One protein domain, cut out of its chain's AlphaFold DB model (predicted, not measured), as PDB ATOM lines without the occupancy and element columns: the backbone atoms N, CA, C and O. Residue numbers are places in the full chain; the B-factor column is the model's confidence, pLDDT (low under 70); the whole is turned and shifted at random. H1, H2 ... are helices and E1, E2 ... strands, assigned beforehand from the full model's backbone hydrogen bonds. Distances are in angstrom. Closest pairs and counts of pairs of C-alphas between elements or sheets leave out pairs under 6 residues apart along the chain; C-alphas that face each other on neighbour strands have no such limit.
ATOM      1  N   ARG A   6     185.398 191.238 172.498       96.12
ATOM      2  CA  ARG A   6     184.109 190.662 172.897       96.12
ATOM      3  C   ARG A   6     183.151 191.784 173.296       96.12
ATOM      4  O   ARG A   6     183.448 192.507 174.242       96.12
ATOM      5  N   ASP A   7     182.001 191.876 172.634       95.19
ATOM      6  CA  ASP A   7     180.928 192.811 172.996       95.19
ATOM      7  C   ASP A   7     179.738 192.059 173.611       95.19
ATOM      8  O   ASP A   7     179.133 191.192 172.979       95.19
ATOM      9  N   GLU A   8     179.392 192.350 174.867       91.81
ATOM     10  CA  GLU A   8     178.256 191.693 175.528       91.81
ATOM     11  C   GLU A   8     176.895 192.274 175.133       91.81
ATOM     12  O   GLU A   8     175.892 191.571 175.300       91.81
ATOM     13  N   LYS A   9     176.868 193.493 174.574       91.94
ATOM     14  CA  LYS A   9     175.651 194.200 174.146       91.94
ATOM     15  C   LYS A   9     175.066 193.637 172.853       91.94
ATOM     16  O   LYS A   9     173.873 193.779 172.617       91.94
ATOM     17  N   VAL A  10     175.884 192.969 172.038       91.62
ATOM     18  CA  VAL A  10     175.444 192.303 170.805       91.62
ATOM     19  C   VAL A  10     174.442 191.189 171.128       91.62
ATOM     20  O   VAL A  10     174.678 190.373 172.018       91.62
ATOM     21  N   ASN A  11     173.323 191.113 170.413       89.62
ATOM     22  CA  ASN A  11     172.305 190.087 170.655       89.62
ATOM     23  C   ASN A  11     172.738 188.701 170.154       89.62
ATOM     24  O   ASN A  11     173.449 188.571 169.160       89.62
ATOM     25  N   GLY A  12     172.295 187.646 170.847       90.19
ATOM     26  CA  GLY A  12     172.592 186.262 170.468       90.19
ATOM     27  C   GLY A  12     174.093 185.975 170.327       90.19
ATOM     28  O   GLY A  12     174.882 186.323 171.208       90.19
ATOM     29  N   CYS A  13     174.475 185.333 169.221       93.75
ATOM     30  CA  CYS A  13     175.865 185.092 168.828       93.75
ATOM     31  C   CYS A  13     176.456 186.243 168.001       93.75
ATOM     32  O   CYS A  13     177.638 186.173 167.671       93.75
ATOM     33  N   GLY A  14     175.677 187.289 167.720       94.12
ATOM     34  CA  GLY A  14     175.995 188.332 166.749       94.12
ATOM     35  C   GLY A  14     175.526 188.005 165.333       94.12
ATOM     36  O   GLY A  14     175.242 186.839 165.055       94.12
ATOM     37  N   PRO A  15     175.379 189.012 164.457       92.88
ATOM     38  CA  PRO A  15     174.921 188.815 163.085       92.88
ATOM     39  C   PRO A  15     175.970 188.170 162.173       92.88
ATOM     40  O   PRO A  15     175.595 187.607 161.154       92.88
ATOM     41  N   GLY A  16     177.268 188.222 162.487       95.19
ATOM     42  CA  GLY A  16     178.275 187.716 161.551       95.19
ATOM     43  C   GLY A  16     178.380 188.550 160.272       95.19
ATOM     44  O   GLY A  16     178.655 187.986 159.212       95.19
ATOM     45  N   ASP A  17     178.112 189.857 160.357       95.50
ATOM     46  CA  ASP A  17     178.168 190.790 159.228       95.50
ATOM     47  C   ASP A  17     179.600 191.306 159.035       95.50
ATOM     48  O   ASP A  17     180.068 192.217 159.725       95.50
ATOM     49  N   VAL A  18     180.328 190.663 158.121       95.75
ATOM     50  CA  VAL A  18     181.730 190.993 157.849       95.75
ATOM     51  C   VAL A  18     181.871 192.319 157.114       95.75
ATOM     52  O   VAL A  18     182.818 193.044 157.399       95.75
ATOM     53  N   ASN A  19     180.929 192.672 156.238       95.50
ATOM     54  CA  ASN A  19     180.983 193.936 155.505       95.50
ATOM     55  C   ASN A  19     180.883 195.112 156.474       95.50
ATOM     56  O   ASN A  19     181.735 195.996 156.444       95.50
ATOM     57  N   LEU A  20     179.939 195.054 157.420       95.25
ATOM     58  CA  LEU A  20     179.837 196.062 158.472       95.25
ATOM     59  C   LEU A  20     181.125 196.156 159.303       95.25
ATOM     60  O   LEU A  20     181.589 197.252 159.606       95.25
ATOM     61  N   MET A  21     181.730 195.021 159.673       95.75
ATOM     62  CA  MET A  21     183.009 195.044 160.394       95.75
ATOM     63  C   MET A  21     184.124 195.697 159.565       95.75
ATOM     64  O   MET A  21     184.907 196.461 160.118       95.75
ATOM     65  N   LEU A  22     184.205 195.439 158.259       95.38
ATOM     66  CA  LEU A  22     185.198 196.078 157.392       95.38
ATOM     67  C   LEU A  22     184.966 197.589 157.279       95.38
ATOM     68  O   LEU A  22     185.916 198.348 157.440       95.38
ATOM     69  N   GLU A  23     183.719 198.036 157.122       96.50
ATOM     70  CA  GLU A  23     183.381 199.465 157.111       96.50
ATOM     71  C   GLU A  23     183.779 200.170 158.418       96.50
ATOM     72  O   GLU A  23     184.276 201.296 158.401       96.50
ATOM     73  N   LEU A  24     183.565 199.520 159.567       94.88
ATOM     74  CA  LEU A  24     184.006 200.033 160.867       94.88
ATOM     75  C   LEU A  24     185.536 200.115 160.934       94.88
ATOM     76  O   LEU A  24     186.084 201.113 161.401       94.88
ATOM     77  N   LEU A  25     186.233 199.094 160.429       93.81
ATOM     78  CA  LEU A  25     187.693 199.074 160.389       93.81
ATOM     79  C   LEU A  25     188.258 200.207 159.516       93.81
ATOM     80  O   LEU A  25     189.205 200.872 159.933       93.81
ATOM     81  N   GLU A  26     187.667 200.464 158.346       95.50
ATOM     82  CA  GLU A  26     188.051 201.558 157.439       95.50
ATOM     83  C   GLU A  26     187.870 202.942 158.074       95.50
ATOM     84  O   GLU A  26     188.664 203.851 157.833       95.50
ATOM     85  N   LYS A  27     186.872 203.091 158.951       96.69
ATOM     86  CA  LYS A  27     186.639 204.308 159.746       96.69
ATOM     87  C   LYS A  27     187.578 204.438 160.952       96.69
ATOM     88  O   LYS A  27     187.486 205.413 161.697       96.69
ATOM     89  N   GLY A  28     188.484 203.482 161.162       94.25
ATOM     90  CA  GLY A  28     189.396 203.449 162.307       94.25
ATOM     91  C   GLY A  28     188.740 202.982 163.611       94.25
ATOM     92  O   GLY A  28     189.305 203.178 164.690       94.25
ATOM     93  N   GLU A  29     187.558 202.369 163.541       94.19
ATOM     94  CA  GLU A  29     186.858 201.837 164.705       94.19
ATOM     95  C   GLU A  29     187.346 200.430 165.076       94.19
ATOM     96  O   GLU A  29     187.920 199.681 164.281       94.19
ATOM     97  N   LYS A  30     187.110 200.041 166.333       92.38
ATOM     98  CA  LYS A  30     187.390 198.673 166.777       92.38
ATOM     99  C   LYS A  30     186.311 197.740 166.248       92.38
ATOM    100  O   LYS A  30     185.128 197.977 166.460       92.38
ATOM    101  N   ILE A  31     186.736 196.616 165.690       95.06
ATOM    102  CA  ILE A  31     185.838 195.549 165.249       95.06
ATOM    103  C   ILE A  31     185.729 194.452 166.307       95.06
ATOM    104  O   ILE A  31     186.663 194.187 167.072       95.06
ATOM    105  N   GLY A  32     184.585 193.791 166.381       93.25
ATOM    106  CA  GLY A  32     184.337 192.798 167.412       93.25
ATOM    107  C   GLY A  32     182.889 192.356 167.439       93.25
ATOM    108  O   GLY A  32     182.152 192.533 166.479       93.25
ATOM    109  N   GLY A  33     182.503 191.751 168.555       95.94
ATOM    110  CA  GLY A  33     181.151 191.253 168.750       95.94
ATOM    111  C   GLY A  33     181.147 189.961 169.544       95.94
ATOM    112  O   GLY A  33     181.943 189.776 170.473       95.94
ATOM    113  N   LYS A  34     180.255 189.043 169.187       96.00
ATOM    114  CA  LYS A  34     180.144 187.722 169.810       96.00
ATOM    115  C   LYS A  34     180.716 186.638 168.896       96.00
ATOM    116  O   LYS A  34     181.679 186.858 168.167       96.00
ATOM    117  N   SER A  35     180.255 185.411 169.087       96.56
ATOM    118  CA  SER A  35     180.846 184.206 168.516       96.56
ATOM    119  C   SER A  35     180.675 184.097 167.009       96.56
ATOM    120  O   SER A  35     181.619 183.698 166.334       96.56
ATOM    121  N   ALA A  36     179.515 184.481 166.479       97.06
ATOM    122  CA  ALA A  36     179.266 184.488 165.045       97.06
ATOM    123  C   ALA A  36     180.048 185.607 164.355       97.06
ATOM    124  O   ALA A  36     180.647 185.342 163.322       97.06
ATOM    125  N   ASP A  37     180.143 186.803 164.945       97.25
ATOM    126  CA  ASP A  37     180.939 187.912 164.384       97.25
ATOM    127  C   ASP A  37     182.402 187.507 164.204       97.25
ATOM    128  O   ASP A  37     182.962 187.569 163.113       97.25
ATOM    129  N   GLN A  38     183.018 186.994 165.269       97.56
ATOM    130  CA  GLN A  38     184.436 186.646 165.229       97.56
ATOM    131  C   GLN A  38     184.720 185.405 164.373       97.56
ATOM    132  O   GLN A  38     185.770 185.349 163.735       97.56
ATOM    133  N   SER A  39     183.801 184.432 164.335       97.44
ATOM    134  CA  SER A  39     183.927 183.259 163.459       97.44
ATOM    135  C   SER A  39     183.739 183.637 161.989       97.44
ATOM    136  O   SER A  39     184.537 183.218 161.159       97.44
ATOM    137  N   SER A  40     182.759 184.492 161.675       97.31
ATOM    138  CA  SER A  40     182.502 184.959 160.302       97.31
ATOM    139  C   SER A  40     183.674 185.773 159.768       97.31
ATOM    140  O   SER A  40     184.093 185.569 158.634       97.31
ATOM    141  N   LEU A  41     184.261 186.651 160.594       97.38
ATOM    142  CA  LEU A  41     185.458 187.400 160.210       97.38
ATOM    143  C   LEU A  41     186.629 186.463 159.888       97.38
ATOM    144  O   LEU A  41     187.313 186.658 158.887       97.38
ATOM    145  N   PHE A  42     186.853 185.437 160.715       97.62
ATOM    146  CA  PHE A  42     187.886 184.434 160.457       97.62
ATOM    147  C   PHE A  42     187.625 183.674 159.149       97.62
ATOM    148  O   PHE A  42     188.519 183.579 158.312       97.62
ATOM    149  N   VAL A  43     186.397 183.189 158.943       98.06
ATOM    150  CA  VAL A  43     186.004 182.467 157.726       98.06
ATOM    151  C   VAL A  43     186.174 183.339 156.484       98.06
ATOM    152  O   VAL A  43     186.718 182.868 155.487       98.06
ATOM    153  N   ALA A  44     185.763 184.606 156.538       97.56
ATOM    154  CA  ALA A  44     185.939 185.541 155.435       97.56
ATOM    155  C   ALA A  44     187.420 185.791 155.118       97.56
ATOM    156  O   ALA A  44     187.787 185.784 153.945       97.56
ATOM    157  N   LEU A  45     188.278 185.935 156.137       97.00
ATOM    158  CA  LEU A  45     189.727 186.052 155.942       97.00
ATOM    159  C   LEU A  45     190.330 184.803 155.292       97.00
ATOM    160  O   LEU A  45     191.158 184.923 154.399       97.00
ATOM    161  N   CYS A  46     189.936 183.603 155.722       98.38
ATOM    162  CA  CYS A  46     190.408 182.369 155.090       98.38
ATOM    163  C   CYS A  46     189.970 182.301 153.624       98.38
ATOM    164  O   CYS A  46     190.787 182.056 152.734       98.38
ATOM    165  N   ARG A  47     188.689 182.570 153.358       98.06
ATOM    166  CA  ARG A  47     188.129 182.500 152.005       98.06
ATOM    167  C   ARG A  47     188.719 183.558 151.072       98.06
ATOM    168  O   ARG A  47     188.897 183.258 149.897       98.06
ATOM    169  N   SER A  48     189.074 184.746 151.570       98.00
ATOM    170  CA  SER A  48     189.688 185.799 150.746       98.00
ATOM    171  C   SER A  48     191.073 185.422 150.214       98.00
ATOM    172  O   SER A  48     191.496 185.956 149.192       98.00
ATOM    173  N   VAL A  49     191.752 184.467 150.859       98.19
ATOM    174  CA  VAL A  49     193.043 183.916 150.418       98.19
ATOM    175  C   VAL A  49     192.920 182.492 149.858       98.19
ATOM    176  O   VAL A  49     193.915 181.784 149.734       98.19
ATOM    177  N   GLY A  50     191.703 182.057 149.513       98.25
ATOM    178  CA  GLY A  50     191.450 180.769 148.861       98.25
ATOM    179  C   GLY A  50     191.456 179.547 149.785       98.25
ATOM    180  O   GLY A  50     191.440 178.422 149.292       98.25
ATOM    181  N   ILE A  51     191.451 179.731 151.109       98.69
ATOM    182  CA  ILE A  51     191.350 178.630 152.074       98.69
ATOM    183  C   ILE A  51     189.865 178.319 152.320       98.69
ATOM    184  O   ILE A  51     189.135 179.192 152.807       98.69
ATOM    185  N   PRO A  52     189.388 177.088 152.042       98.56
ATOM    186  CA  PRO A  52     188.036 176.694 152.411       98.56
ATOM    187  C   PRO A  52     187.858 176.792 153.927       98.56
ATOM    188  O   PRO A  52     188.637 176.237 154.693       98.56
ATOM    189  N   ALA A  53     186.825 177.498 154.365       98.56
ATOM    190  CA  ALA A  53     186.492 177.657 155.774       98.56
ATOM    191  C   ALA A  53     184.979 177.761 155.945       98.56
ATOM    192  O   ALA A  53     184.280 178.158 155.007       98.56
ATOM    193  N   ARG A  54     184.468 177.402 157.122       98.00
ATOM    194  CA  ARG A  54     183.042 177.494 157.456       98.00
ATOM    195  C   ARG A  54     182.827 177.750 158.941       98.00
ATOM    196  O   ARG A  54     183.622 177.339 159.783       98.00
ATOM    197  N   GLU A  55     181.742 178.440 159.245       97.25
ATOM    198  CA  GLU A  55     181.205 178.579 160.586       97.25
ATOM    199  C   GLU A  55     180.473 177.299 160.985       97.25
ATOM    200  O   GLU A  55     179.896 176.613 160.147       97.25
ATOM    201  N   VAL A  56     180.455 176.998 162.279       97.56
ATOM    202  CA  VAL A  56     179.691 175.885 162.840       97.56
ATOM    203  C   VAL A  56     178.881 176.399 164.022       97.56
ATOM    204  O   VAL A  56     179.426 176.917 165.002       97.56
ATOM    205  N   PHE A  57     177.564 176.267 163.915       96.75
ATOM    206  CA  PHE A  57     176.589 176.740 164.889       96.75
ATOM    207  C   PHE A  57     176.152 175.598 165.790       96.75
ATOM    208  O   PHE A  57     175.954 174.474 165.334       96.75
ATOM    209  N   GLY A  58     175.971 175.885 167.074       96.12
ATOM    210  CA  GLY A  58     175.569 174.868 168.034       96.12
ATOM    211  C   GLY A  58     175.346 175.418 169.429       96.12
ATOM    212  O   GLY A  58     175.103 176.613 169.625       96.12
ATOM    213  N   ILE A  59     175.427 174.533 170.418       95.62
ATOM    214  CA  ILE A  59     175.115 174.849 171.812       95.62
ATOM    215  C   ILE A  59     176.103 174.193 172.768       95.62
ATOM    216  O   ILE A  59     176.513 173.051 172.569       95.62
ATOM    217  N   ARG A  60     176.475 174.894 173.841       94.94
ATOM    218  CA  ARG A  60     177.274 174.304 174.919       94.94
ATOM    219  C   ARG A  60     176.392 173.464 175.830       94.94
ATOM    220  O   ARG A  60     175.327 173.906 176.256       94.94
ATOM    221  N   VAL A  61     176.875 172.273 176.150       93.88
ATOM    222  CA  VAL A  61     176.158 171.253 176.923       93.88
ATOM    223  C   VAL A  61     176.897 170.826 178.185       93.88
ATOM    224  O   VAL A  61     176.309 170.150 179.021       93.88
ATOM    225  N   LEU A  62     178.159 171.231 178.356       92.00
ATOM    226  CA  LEU A  62     178.966 170.894 179.527       92.00
ATOM    227  C   LEU A  62     179.789 172.101 180.024       92.00
ATOM    228  O   LEU A  62     179.991 173.075 179.287       92.00
ATOM    229  N   PRO A  63     180.261 172.064 181.283       90.31
ATOM    230  CA  PRO A  63     181.292 172.973 181.768       90.31
ATOM    231  C   PRO A  63     182.563 172.908 180.908       90.31
ATOM    232  O   PRO A  63     182.914 171.864 180.369       90.31
ATOM    233  N   SER A  64     183.250 174.038 180.777       90.56
ATOM    234  CA  SER A  64     184.540 174.167 180.094       90.56
ATOM    235  C   SER A  64     185.650 173.710 181.020       90.56
ATOM    236  O   SER A  64     185.660 174.088 182.191       90.56
ATOM    237  N   SER A  65     186.614 172.970 180.482       83.81
ATOM    238  CA  SER A  65     187.869 172.681 181.182       83.81
ATOM    239  C   SER A  65     188.815 173.889 181.204       83.81
ATOM    240  O   SER A  65     189.709 173.961 182.044       83.81
ATOM    241  N   PHE A  66     188.605 174.862 180.310       86.31
ATOM    242  CA  PHE A  66     189.390 176.090 180.245       86.31
ATOM    243  C   PHE A  66     188.961 177.095 181.303       86.31
ATOM    244  O   PHE A  66     189.806 177.573 182.053       86.31
ATOM    245  N   SER A  67     187.681 177.469 181.337       88.12
ATOM    246  CA  SER A  67     187.190 178.597 182.136       88.12
ATOM    247  C   SER A  67     185.689 178.521 182.379       88.12
ATOM    248  O   SER A  67     184.907 178.351 181.443       88.12
ATOM    249  N   GLU A  68     185.255 178.797 183.609       86.69
ATOM    250  CA  GLU A  68     183.829 178.945 183.925       86.69
ATOM    251  C   GLU A  68     183.144 179.980 183.015       86.69
ATOM    252  O   GLU A  68     182.024 179.761 182.549       86.69
ATOM    253  N   GLY A  69     183.844 181.065 182.657       85.00
ATOM    254  CA  GLY A  69     183.333 182.116 181.774       85.00
ATOM    255  C   GLY A  69     183.062 181.656 180.336       85.00
ATOM    256  O   GLY A  69     182.286 182.292 179.614       85.00
ATOM    257  N   LEU A  70     183.652 180.536 179.912       88.19
ATOM    258  CA  LEU A  70     183.448 179.940 178.594       88.19
ATOM    259  C   LEU A  70     182.333 178.893 178.579       88.19
ATOM    260  O   LEU A  70     182.054 178.338 177.530       88.19
ATOM    261  N   SER A  71     181.632 178.642 179.683       82.75
ATOM    262  CA  SER A  71     180.726 177.494 179.752       82.75
ATOM    263  C   SER A  71     179.350 177.772 180.322       82.75
ATOM    264  O   SER A  71     179.021 178.889 180.726       82.75
ATOM    265  N   ILE A  72     178.520 176.731 180.298       88.38
ATOM    266  CA  ILE A  72     177.355 176.659 181.167       88.38
ATOM    267  C   ILE A  72     177.828 176.503 182.616       88.38
ATOM    268  O   ILE A  72     178.851 175.873 182.880       88.38
ATOM    269  N   LYS A  73     177.075 177.059 183.569       85.31
ATOM    270  CA  LYS A  73     177.399 176.896 184.992       85.31
ATOM    271  C   LYS A  73     177.363 175.406 185.371       85.31
ATOM    272  O   LYS A  73     176.412 174.728 184.964       85.31
ATOM    273  N   PRO A  74     178.323 174.897 186.166       84.56
ATOM    274  CA  PRO A  74     178.251 173.544 186.710       84.56
ATOM    275  C   PRO A  74     176.897 173.275 187.376       84.56
ATOM    276  O   PRO A  74     176.380 174.105 188.122       84.56
ATOM    277  N   GLY A  75     176.285 172.136 187.049       84.19
ATOM    278  CA  GLY A  75     174.952 171.768 187.536       84.19
ATOM    279  C   GLY A  75     173.774 172.470 186.844       84.19
ATOM    280  O   GLY A  75     172.625 172.163 187.171       84.19
ATOM    281  N   SER A  76     174.007 173.370 185.877       86.69
ATOM    282  CA  SER A  76     172.915 173.996 185.122       86.69
ATOM    283  C   SER A  76     172.178 172.965 184.276       86.69
ATOM    284  O   SER A  76     172.770 172.298 183.431       86.69
ATOM    285  N   LYS A  77     170.859 172.872 184.468       90.31
ATOM    286  CA  LYS A  77     169.969 172.113 183.577       90.31
ATOM    287  C   LYS A  77     169.441 172.960 182.428       90.31
ATOM    288  O   LYS A  77     169.012 172.397 181.431       90.31
ATOM    289  N   ASP A  78     169.433 174.282 182.578       92.31
ATOM    290  CA  ASP A  78     168.956 175.220 181.565       92.31
ATOM    291  C   ASP A  78     170.143 175.720 180.735       92.31
ATOM    292  O   ASP A  78     171.078 176.327 181.267       92.31
ATOM    293  N   ILE A  79     170.101 175.440 179.435       93.00
ATOM    294  CA  ILE A  79     171.128 175.839 178.467       93.00
ATOM    295  C   ILE A  79     170.561 176.766 177.387       93.00
ATOM    296  O   ILE A  79     171.189 176.985 176.360       93.00
ATOM    297  N   THR A  80     169.398 177.377 177.625       91.38
ATOM    298  CA  THR A  80     168.660 178.201 176.647       91.38
ATOM    299  C   THR A  80     169.484 179.346 176.051       91.38
ATOM    300  O   THR A  80     169.195 179.784 174.945       91.38
ATOM    301  N   LYS A  81     170.515 179.824 176.765       90.25
ATOM    302  CA  LYS A  81     171.412 180.918 176.343       90.25
ATOM    303  C   LYS A  81     172.844 180.459 176.043       90.25
ATOM    304  O   LYS A  81     173.766 181.273 176.051       90.25
ATOM    305  N   ALA A  82     173.046 179.156 175.869       93.94
ATOM    306  CA  ALA A  82     174.360 178.544 175.707       93.94
ATOM    307  C   ALA A  82     174.781 178.384 174.238       93.94
ATOM    308  O   ALA A  82     175.744 177.670 173.957       93.94
ATOM    309  N   GLN A  83     174.065 179.015 173.304       94.62
ATOM    310  CA  GLN A  83     174.398 178.993 171.884       94.62
ATOM    311  C   GLN A  83     175.796 179.555 171.667       94.62
ATOM    312  O   GLN A  83     176.229 180.509 172.324       94.62
ATOM    313  N   HIS A  84     176.503 178.941 170.732       96.12
ATOM    314  CA  HIS A  84     177.842 179.340 170.358       96.12
ATOM    315  C   HIS A  84     178.044 179.108 168.864       96.12
ATOM    316  O   HIS A  84     177.380 178.278 168.247       96.12
ATOM    317  N   CYS A  85     178.967 179.871 168.300       96.50
ATOM    318  CA  CYS A  85     179.412 179.720 166.927       96.50
ATOM    319  C   CYS A  85     180.925 179.583 166.962       96.50
ATOM    320  O   CYS A  85     181.600 180.346 167.658       96.50
ATOM    321  N   ARG A  86     181.430 178.607 166.223       96.88
ATOM    322  CA  ARG A  86     182.855 178.357 166.027       96.88
ATOM    323  C   ARG A  86     183.159 178.402 164.537       96.88
ATOM    324  O   ARG A  86     182.249 178.594 163.733       96.88
ATOM    325  N   ALA A  87     184.419 178.233 164.172       98.06
ATOM    326  CA  ALA A  87     184.823 178.085 162.787       98.06
ATOM    327  C   ALA A  87     185.718 176.860 162.617       98.06
ATOM    328  O   ALA A  87     186.270 176.328 163.580       98.06
ATOM    329  N   GLU A  88     185.882 176.444 161.374       98.44
ATOM    330  CA  GLU A  88     186.901 175.498 160.950       98.44
ATOM    331  C   GLU A  88     187.391 175.855 159.547       98.44
ATOM    332  O   GLU A  88     186.670 176.486 158.766       98.44
ATOM    333  N   PHE A  89     188.626 175.479 159.232       98.62
ATOM    334  CA  PHE A  89     189.238 175.692 157.921       98.62
ATOM    335  C   PHE A  89     189.888 174.410 157.411       98.62
ATOM    336  O   PHE A  89     190.235 173.530 158.192       98.62
ATOM    337  N   TRP A  90     190.033 174.288 156.097       98.44
ATOM    338  CA  TRP A  90     190.567 173.096 155.457       98.44
ATOM    339  C   TRP A  90     192.077 173.201 155.243       98.44
ATOM    340  O   TRP A  90     192.553 174.131 154.590       98.44
ATOM    341  N   ALA A  91     192.817 172.210 155.738       97.50
ATOM    342  CA  ALA A  91     194.260 172.066 155.535       97.50
ATOM    343  C   ALA A  91     194.654 170.591 155.307       97.50
ATOM    344  O   ALA A  91     195.590 170.085 155.915       97.50
ATOM    345  N   GLY A  92     193.892 169.883 154.464       97.81
ATOM    346  CA  GLY A  92     193.964 168.418 154.309       97.81
ATOM    347  C   GLY A  92     192.987 167.667 155.222       97.81
ATOM    348  O   GLY A  92     192.600 166.542 154.927       97.81
ATOM    349  N   GLU A  93     192.521 168.345 156.265       97.88
ATOM    350  CA  GLU A  93     191.403 167.981 157.127       97.88
ATOM    351  C   GLU A  93     190.701 169.263 157.615       97.88
ATOM    352  O   GLU A  93     191.201 170.372 157.393       97.88
ATOM    353  N   TRP A  94     189.540 169.129 158.261       98.06
ATOM    354  CA  TRP A  94     188.860 170.261 158.894       98.06
ATOM    355  C   TRP A  94     189.511 170.581 160.241       98.06
ATOM    356  O   TRP A  94     189.366 169.837 161.206       98.06
ATOM    357  N   ILE A  95     190.217 171.708 160.296       98.44
ATOM    358  CA  ILE A  95     190.923 172.185 161.481       98.44
ATOM    359  C   ILE A  95     190.028 173.160 162.259       98.44
ATOM    360  O   ILE A  95     189.665 174.215 161.724       98.44
ATOM    361  N   PRO A  96     189.687 172.862 163.524       97.81
ATOM    362  CA  PRO A  96     188.797 173.694 164.325       97.81
ATOM    363  C   PRO A  96     189.479 174.970 164.835       97.81
ATOM    364  O   PRO A  96     190.629 174.951 165.276       97.81
ATOM    365  N   VAL A  97     188.746 176.087 164.838       97.69
ATOM    366  CA  VAL A  97     189.195 177.383 165.368       97.69
ATOM    367  C   VAL A  97     188.086 178.070 166.178       97.69
ATOM    368  O   VAL A  97     186.920 178.085 165.783       97.69
ATOM    369  N   ASP A  98     188.434 178.667 167.321       97.00
ATOM    370  CA  ASP A  98     187.499 179.431 168.164       97.00
ATOM    371  C   ASP A  98     188.110 180.767 168.641       97.00
ATOM    372  O   ASP A  98     188.617 180.889 169.761       97.00
ATOM    373  N   PRO A  99     188.067 181.823 167.805       95.69
ATOM    374  CA  PRO A  99     188.603 183.129 168.182       95.69
ATOM    375  C   PRO A  99     187.750 183.835 169.243       95.69
ATOM    376  O   PRO A  99     188.251 184.699 169.972       95.69
ATOM    377  N   ALA A 100     186.472 183.470 169.340       96.19
ATOM    378  CA  ALA A 100     185.520 184.081 170.246       96.19
ATOM    379  C   ALA A 100     185.751 183.664 171.698       96.19
ATOM    380  O   ALA A 100     185.576 184.493 172.594       96.19
ATOM    381  N   ASP A 101     186.172 182.423 171.938       95.88
ATOM    382  CA  ASP A 101     186.505 181.957 173.283       95.88
ATOM    383  C   ASP A 101     187.771 182.615 173.830       95.88
ATOM    384  O   ASP A 101     187.820 182.945 175.012       95.88
ATOM    385  N   VAL A 102     188.735 182.970 172.978       96.31
ATOM    386  CA  VAL A 102     189.898 183.763 173.404       96.31
ATOM    387  C   VAL A 102     189.481 185.156 173.890       96.31
ATOM    388  O   VAL A 102     189.867 185.580 174.980       96.31
ATOM    389  N   THR A 103     188.668 185.885 173.118       96.62
ATOM    390  CA  THR A 103     188.237 187.240 173.513       96.62
ATOM    391  C   THR A 103     187.243 187.220 174.672       96.62
ATOM    392  O   THR A 103     187.253 188.125 175.510       96.62
ATOM    393  N   LYS A 104     186.415 186.174 174.776       95.94
ATOM    394  CA  LYS A 104     185.518 185.955 175.914       95.94
ATOM    395  C   LYS A 104     186.296 185.629 177.189       95.94
ATOM    396  O   LYS A 104     185.937 186.164 178.233       95.94
ATOM    397  N   LEU A 105     187.362 184.829 177.109       95.81
ATOM    398  CA  LEU A 105     188.258 184.539 178.233       95.81
ATOM    399  C   LEU A 105     188.905 185.824 178.761       95.81
ATOM    400  O   LEU A 105     188.794 186.118 179.948       95.81
ATOM    401  N   ILE A 106     189.506 186.617 177.863       95.88
ATOM    402  CA  ILE A 106     190.099 187.927 178.182       95.88
ATOM    403  C   ILE A 106     189.095 188.800 178.943       95.88
ATOM    404  O   ILE A 106     189.422 189.337 179.999       95.88
ATOM    405  N   LEU A 107     187.867 188.917 178.426       95.75
ATOM    406  CA  LEU A 107     186.832 189.752 179.032       95.75
ATOM    407  C   LEU A 107     186.374 189.214 180.396       95.75
ATOM    408  O   LEU A 107     186.290 189.973 181.359       95.75
ATOM    409  N   LYS A 108     186.045 187.919 180.480       94.94
ATOM    410  CA  LYS A 108     185.440 187.320 181.679       94.94
ATOM    411  C   LYS A 108     186.410 187.216 182.842       94.94
ATOM    412  O   LYS A 108     185.997 187.415 183.979       94.94
ATOM    413  N   GLU A 109     187.679 186.960 182.557       95.19
ATOM    414  CA  GLU A 109     188.720 186.838 183.579       95.19
ATOM    415  C   GLU A 109     189.544 188.120 183.743       95.19
ATOM    416  O   GLU A 109     190.466 188.153 184.551       95.19
ATOM    417  N   LYS A 110     189.205 189.188 183.004       95.94
ATOM    418  CA  LYS A 110     189.898 190.489 183.030       95.94
ATOM    419  C   LYS A 110     191.413 190.357 182.821       95.94
ATOM    420  O   LYS A 110     192.202 191.077 183.431       95.94
ATOM    421  N   LEU A 111     191.821 189.424 181.963       95.50
ATOM    422  CA  LEU A 111     193.231 189.138 181.712       95.50
ATOM    423  C   LEU A 111     193.811 190.129 180.698       95.50
ATOM    424  O   LEU A 111     193.157 190.432 179.696       95.50
ATOM    425  N   PRO A 112     195.059 190.595 180.873       95.88
ATOM    426  CA  PRO A 112     195.726 191.354 179.829       95.88
ATOM    427  C   PRO A 112     195.991 190.458 178.610       95.88
ATOM    428  O   PRO A 112     196.184 189.245 178.725       95.88
ATOM    429  N   ARG A 113     196.033 191.048 177.410       94.12
ATOM    430  CA  ARG A 113     196.204 190.294 176.153       94.12
ATOM    431  C   ARG A 113     197.498 189.478 176.108       94.12
ATOM    432  O   ARG A 113     197.522 188.462 175.426       94.12
ATOM    433  N   ASN A 114     198.557 189.899 176.793       95.12
ATOM    434  CA  ASN A 114     199.838 189.190 176.845       95.12
ATOM    435  C   ASN A 114     199.911 188.130 177.960       95.12
ATOM    436  O   ASN A 114     200.950 187.489 178.114       95.12
ATOM    437  N   HIS A 115     198.836 187.924 178.729       97.06
ATOM    438  CA  HIS A 115     198.819 186.967 179.830       97.06
ATOM    439  C   HIS A 115     199.122 185.535 179.337       97.06
ATOM    440  O   HIS A 115     198.542 185.110 178.331       97.06
ATOM    441  N   PRO A 116     199.945 184.736 180.051       96.94
ATOM    442  CA  PRO A 116     200.307 183.376 179.635       96.94
ATOM    443  C   PRO A 116     199.105 182.477 179.319       96.94
ATOM    444  O   PRO A 116     199.104 181.762 178.321       96.94
ATOM    445  N   ARG A 117     198.030 182.577 180.108       94.94
ATOM    446  CA  ARG A 117     196.772 181.840 179.886       94.94
ATOM    447  C   ARG A 117     196.047 182.241 178.595       94.94
ATOM    448  O   ARG A 117     195.468 181.387 177.935       94.94
ATOM    449  N   VAL A 118     196.115 183.515 178.206       95.94
ATOM    450  CA  VAL A 118     195.558 183.987 176.928       95.94
ATOM    451  C   VAL A 118     196.419 183.476 175.772       95.94
ATOM    452  O   VAL A 118     195.880 183.010 174.775       95.94
ATOM    453  N   ASN A 119     197.748 183.478 175.918       95.56
ATOM    454  CA  ASN A 119     198.654 182.889 174.924       95.56
ATOM    455  C   ASN A 119     198.405 181.385 174.744       95.56
ATOM    456  O   ASN A 119     198.375 180.902 173.614       95.56
ATOM    457  N   PHE A 120     198.176 180.661 175.841       95.50
ATOM    458  CA  PHE A 120     197.788 179.254 175.800       95.50
ATOM    459  C   PHE A 120     196.449 179.063 175.078       95.50
ATOM    460  O   PHE A 120     196.377 178.272 174.143       95.50
ATOM    461  N   ALA A 121     195.422 179.842 175.433       95.38
ATOM    462  CA  ALA A 121     194.119 179.788 174.776       95.38
ATOM    463  C   ALA A 121     194.205 180.077 173.267       95.38
ATOM    464  O   ALA A 121     193.592 179.358 172.489       95.38
ATOM    465  N   ARG A 122     195.004 181.065 172.834       95.44
ATOM    466  CA  ARG A 122     195.233 181.346 171.401       95.44
ATOM    467  C   ARG A 122     195.770 180.126 170.658       95.44
ATOM    468  O   ARG A 122     195.274 179.807 169.587       95.44
ATOM    469  N   ARG A 123     196.788 179.470 171.224       95.75
ATOM    470  CA  ARG A 123     197.411 178.284 170.620       95.75
ATOM    471  C   ARG A 123     196.453 177.101 170.608       95.75
ATOM    472  O   ARG A 123     196.369 176.408 169.608       95.75
ATOM    473  N   TYR A 124     195.725 176.887 171.699       96.06
ATOM    474  CA  TYR A 124     194.787 175.777 171.799       96.06
ATOM    475  C   TYR A 124     193.608 175.939 170.836       96.06
ATOM    476  O   TYR A 124     193.351 175.047 170.034       96.06
ATOM    477  N   PHE A 125     192.930 177.090 170.867       96.31
ATOM    478  CA  PHE A 125     191.754 177.367 170.037       96.31
ATOM    479  C   PHE A 125     192.079 177.640 168.565       96.31
ATOM    480  O   PHE A 125     191.182 177.994 167.807       96.31
ATOM    481  N   PHE A 126     193.334 177.495 168.147       96.62
ATOM    482  CA  PHE A 126     193.728 177.428 166.746       96.62
ATOM    483  C   PHE A 126     194.201 176.001 166.453       96.62
ATOM    484  O   PHE A 126     195.390 175.699 166.511       96.62
ATOM    485  N   GLY A 127     193.248 175.102 166.226       96.62
ATOM    486  CA  GLY A 127     193.481 173.666 166.083       96.62
ATOM    487  C   GLY A 127     192.631 172.805 167.012       96.62
ATOM    488  O   GLY A 127     192.594 171.594 166.831       96.62
ATOM    489  N   ASN A 128     191.928 173.396 167.987       95.94
ATOM    490  CA  ASN A 128     191.011 172.676 168.872       95.94
ATOM    491  C   ASN A 128     189.738 173.473 169.167       95.94
ATOM    492  O   ASN A 128     189.700 174.705 169.151       95.94
ATOM    493  N   TRP A 129     188.706 172.730 169.541       94.81
ATOM    494  CA  TRP A 129     187.507 173.226 170.198       94.81
ATOM    495  C   TRP A 129     187.449 172.676 171.621       94.81
ATOM    496  O   TRP A 129     187.828 171.533 171.855       94.81
ATOM    497  N   ASP A 130     186.909 173.447 172.566       91.62
ATOM    498  CA  ASP A 130     186.599 172.905 173.895       91.62
ATOM    499  C   ASP A 130     185.468 171.854 173.763       91.62
ATOM    500  O   ASP A 130     184.397 172.202 173.233       91.62
ATOM    501  N   PRO A 131     185.672 170.584 174.180       89.06
ATOM    502  CA  PRO A 131     184.768 169.458 173.913       89.06
ATOM    503  C   PRO A 131     183.534 169.438 174.836       89.06
ATOM    504  O   PRO A 131     183.202 168.438 175.465       89.06
ATOM    505  N   HIS A 132     182.827 170.562 174.914       92.06
ATOM    506  CA  HIS A 132     181.692 170.777 175.816       92.06
ATOM    507  C   HIS A 132     180.425 171.256 175.091       92.06
ATOM    508  O   HIS A 132     179.612 172.001 175.648       92.06
ATOM    509  N   TRP A 133     180.284 170.909 173.813       93.69
ATOM    510  CA  TRP A 133     179.253 171.455 172.934       93.69
ATOM    511  C   TRP A 133     178.745 170.426 171.921       93.69
ATOM    512  O   TRP A 133     179.397 169.415 171.679       93.69
ATOM    513  N   ILE A 134     177.583 170.707 171.337       94.19
ATOM    514  CA  ILE A 134     176.978 169.946 170.243       94.19
ATOM    515  C   ILE A 134     176.820 170.884 169.050       94.19
ATOM    516  O   ILE A 134     176.243 171.967 169.190       94.19
ATOM    517  N   ALA A 135     177.323 170.459 167.891       95.75
ATOM    518  CA  ALA A 135     177.126 171.144 166.621       95.75
ATOM    519  C   ALA A 135     175.738 170.828 166.046       95.75
ATOM    520  O   ALA A 135     175.269 169.694 166.122       95.75
ATOM    521  N   TYR A 136     175.093 171.831 165.458       95.31
ATOM    522  CA  TYR A 136     173.809 171.697 164.774       95.31
ATOM    523  C   TYR A 136     173.979 171.705 163.259       95.31
ATOM    524  O   TYR A 136     173.467 170.828 162.573       95.31
ATOM    525  N   ASN A 137     174.665 172.720 162.730       95.81
ATOM    526  CA  ASN A 137     174.838 172.933 161.296       95.81
ATOM    527  C   ASN A 137     176.018 173.881 161.023       95.81
ATOM    528  O   ASN A 137     176.577 174.482 161.942       95.81
ATOM    529  N   TRP A 138     176.358 174.031 159.746       95.62
ATOM    530  CA  TRP A 138     177.375 174.957 159.228       95.62
ATOM    531  C   TRP A 138     176.814 175.873 158.126       95.62
ATOM    532  O   TRP A 138     177.544 176.346 157.256       95.62
TER     533      TRP A 138
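What this domain is: This is residues 6 to 138 of the 185 residues of the protein "TGc domain-containing protein" of Aquifex aeolicus (strain VF5) (UniProt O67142). A curled, strongly twisted four-stranded sheet has its longest helix, H2, packed along one face as a second layer. H1 packs on H2 nearly at right angles, and the helical hairpin H3-H4 packs by H3 on the start of H2. The 133 printed residues run H1 E1 H2 E2 E3 E4 H3 H4 E5; the antiparallel sheet is ordered E4-E3-E2-E5, with E2, E3 and E4 a meander, each strand the antiparallel neighbour of the one before. The class is mixed, and the whole is compact, radius of gyration of the C-alphas 14.5 A, spans 43 by 34 by 30 A.

How they stand to each other: H1, residues 18 to 26, touches H2, residues 35 to 48, about perpendicular at 83 degrees, closest at the C-alphas of Val 18 and Leu 41, 5.7 A. E1, residues 31 to 33, pairs with no named strand. H2 is on the sheet at a height of 8.2 A, along E3, residues 83 to 90, at 12 degrees on the local plane. E3 pairs with E2, residues 53 to 60, through N 56 and O 86, 2.8 A, and with E4, residues 94 to 97, through N 95 and O 89, 2.8 A. H3, residues 99 to 109, only grazes the sheet with residues 99 to 101. H3 touches H2 at a steep tilt of 35.1 degrees, only just past shallow, opposite ways, closest at the C-alphas of Ser 35 and Ala 100, 5.0 A. H3 touches H4, residues 116 to 124, at a shallow tilt of 22 degrees, opposite ways, closest at the C-alphas of Val 102 and Ala 121, 6.0 A. E5, residues 133 to 137, pairs with E2 through N 57 and O 137, 2.8 A. In H1, H2, H3 and H4 every O i to N i+4 pair is within hydrogen-bond range.

Where its parts are: H1 begins at C-alpha 18 (181.730, 190.993, 157.849). H2 measures 19.9 A from first to last C-alpha, E2 21.5 A, E3 23.8 A and H3 15.8 A. E5 ends at C-alpha 137 (174.838, 172.933, 161.296).

The domain as a whole: The two C-alphas farthest apart, of Lys 27 and Gly 75, are 44.4 A apart. The link from E2 to E3, residues 61 to 82, is long. The printed part has no cut, and no printed residue is under 70 in pLDDT.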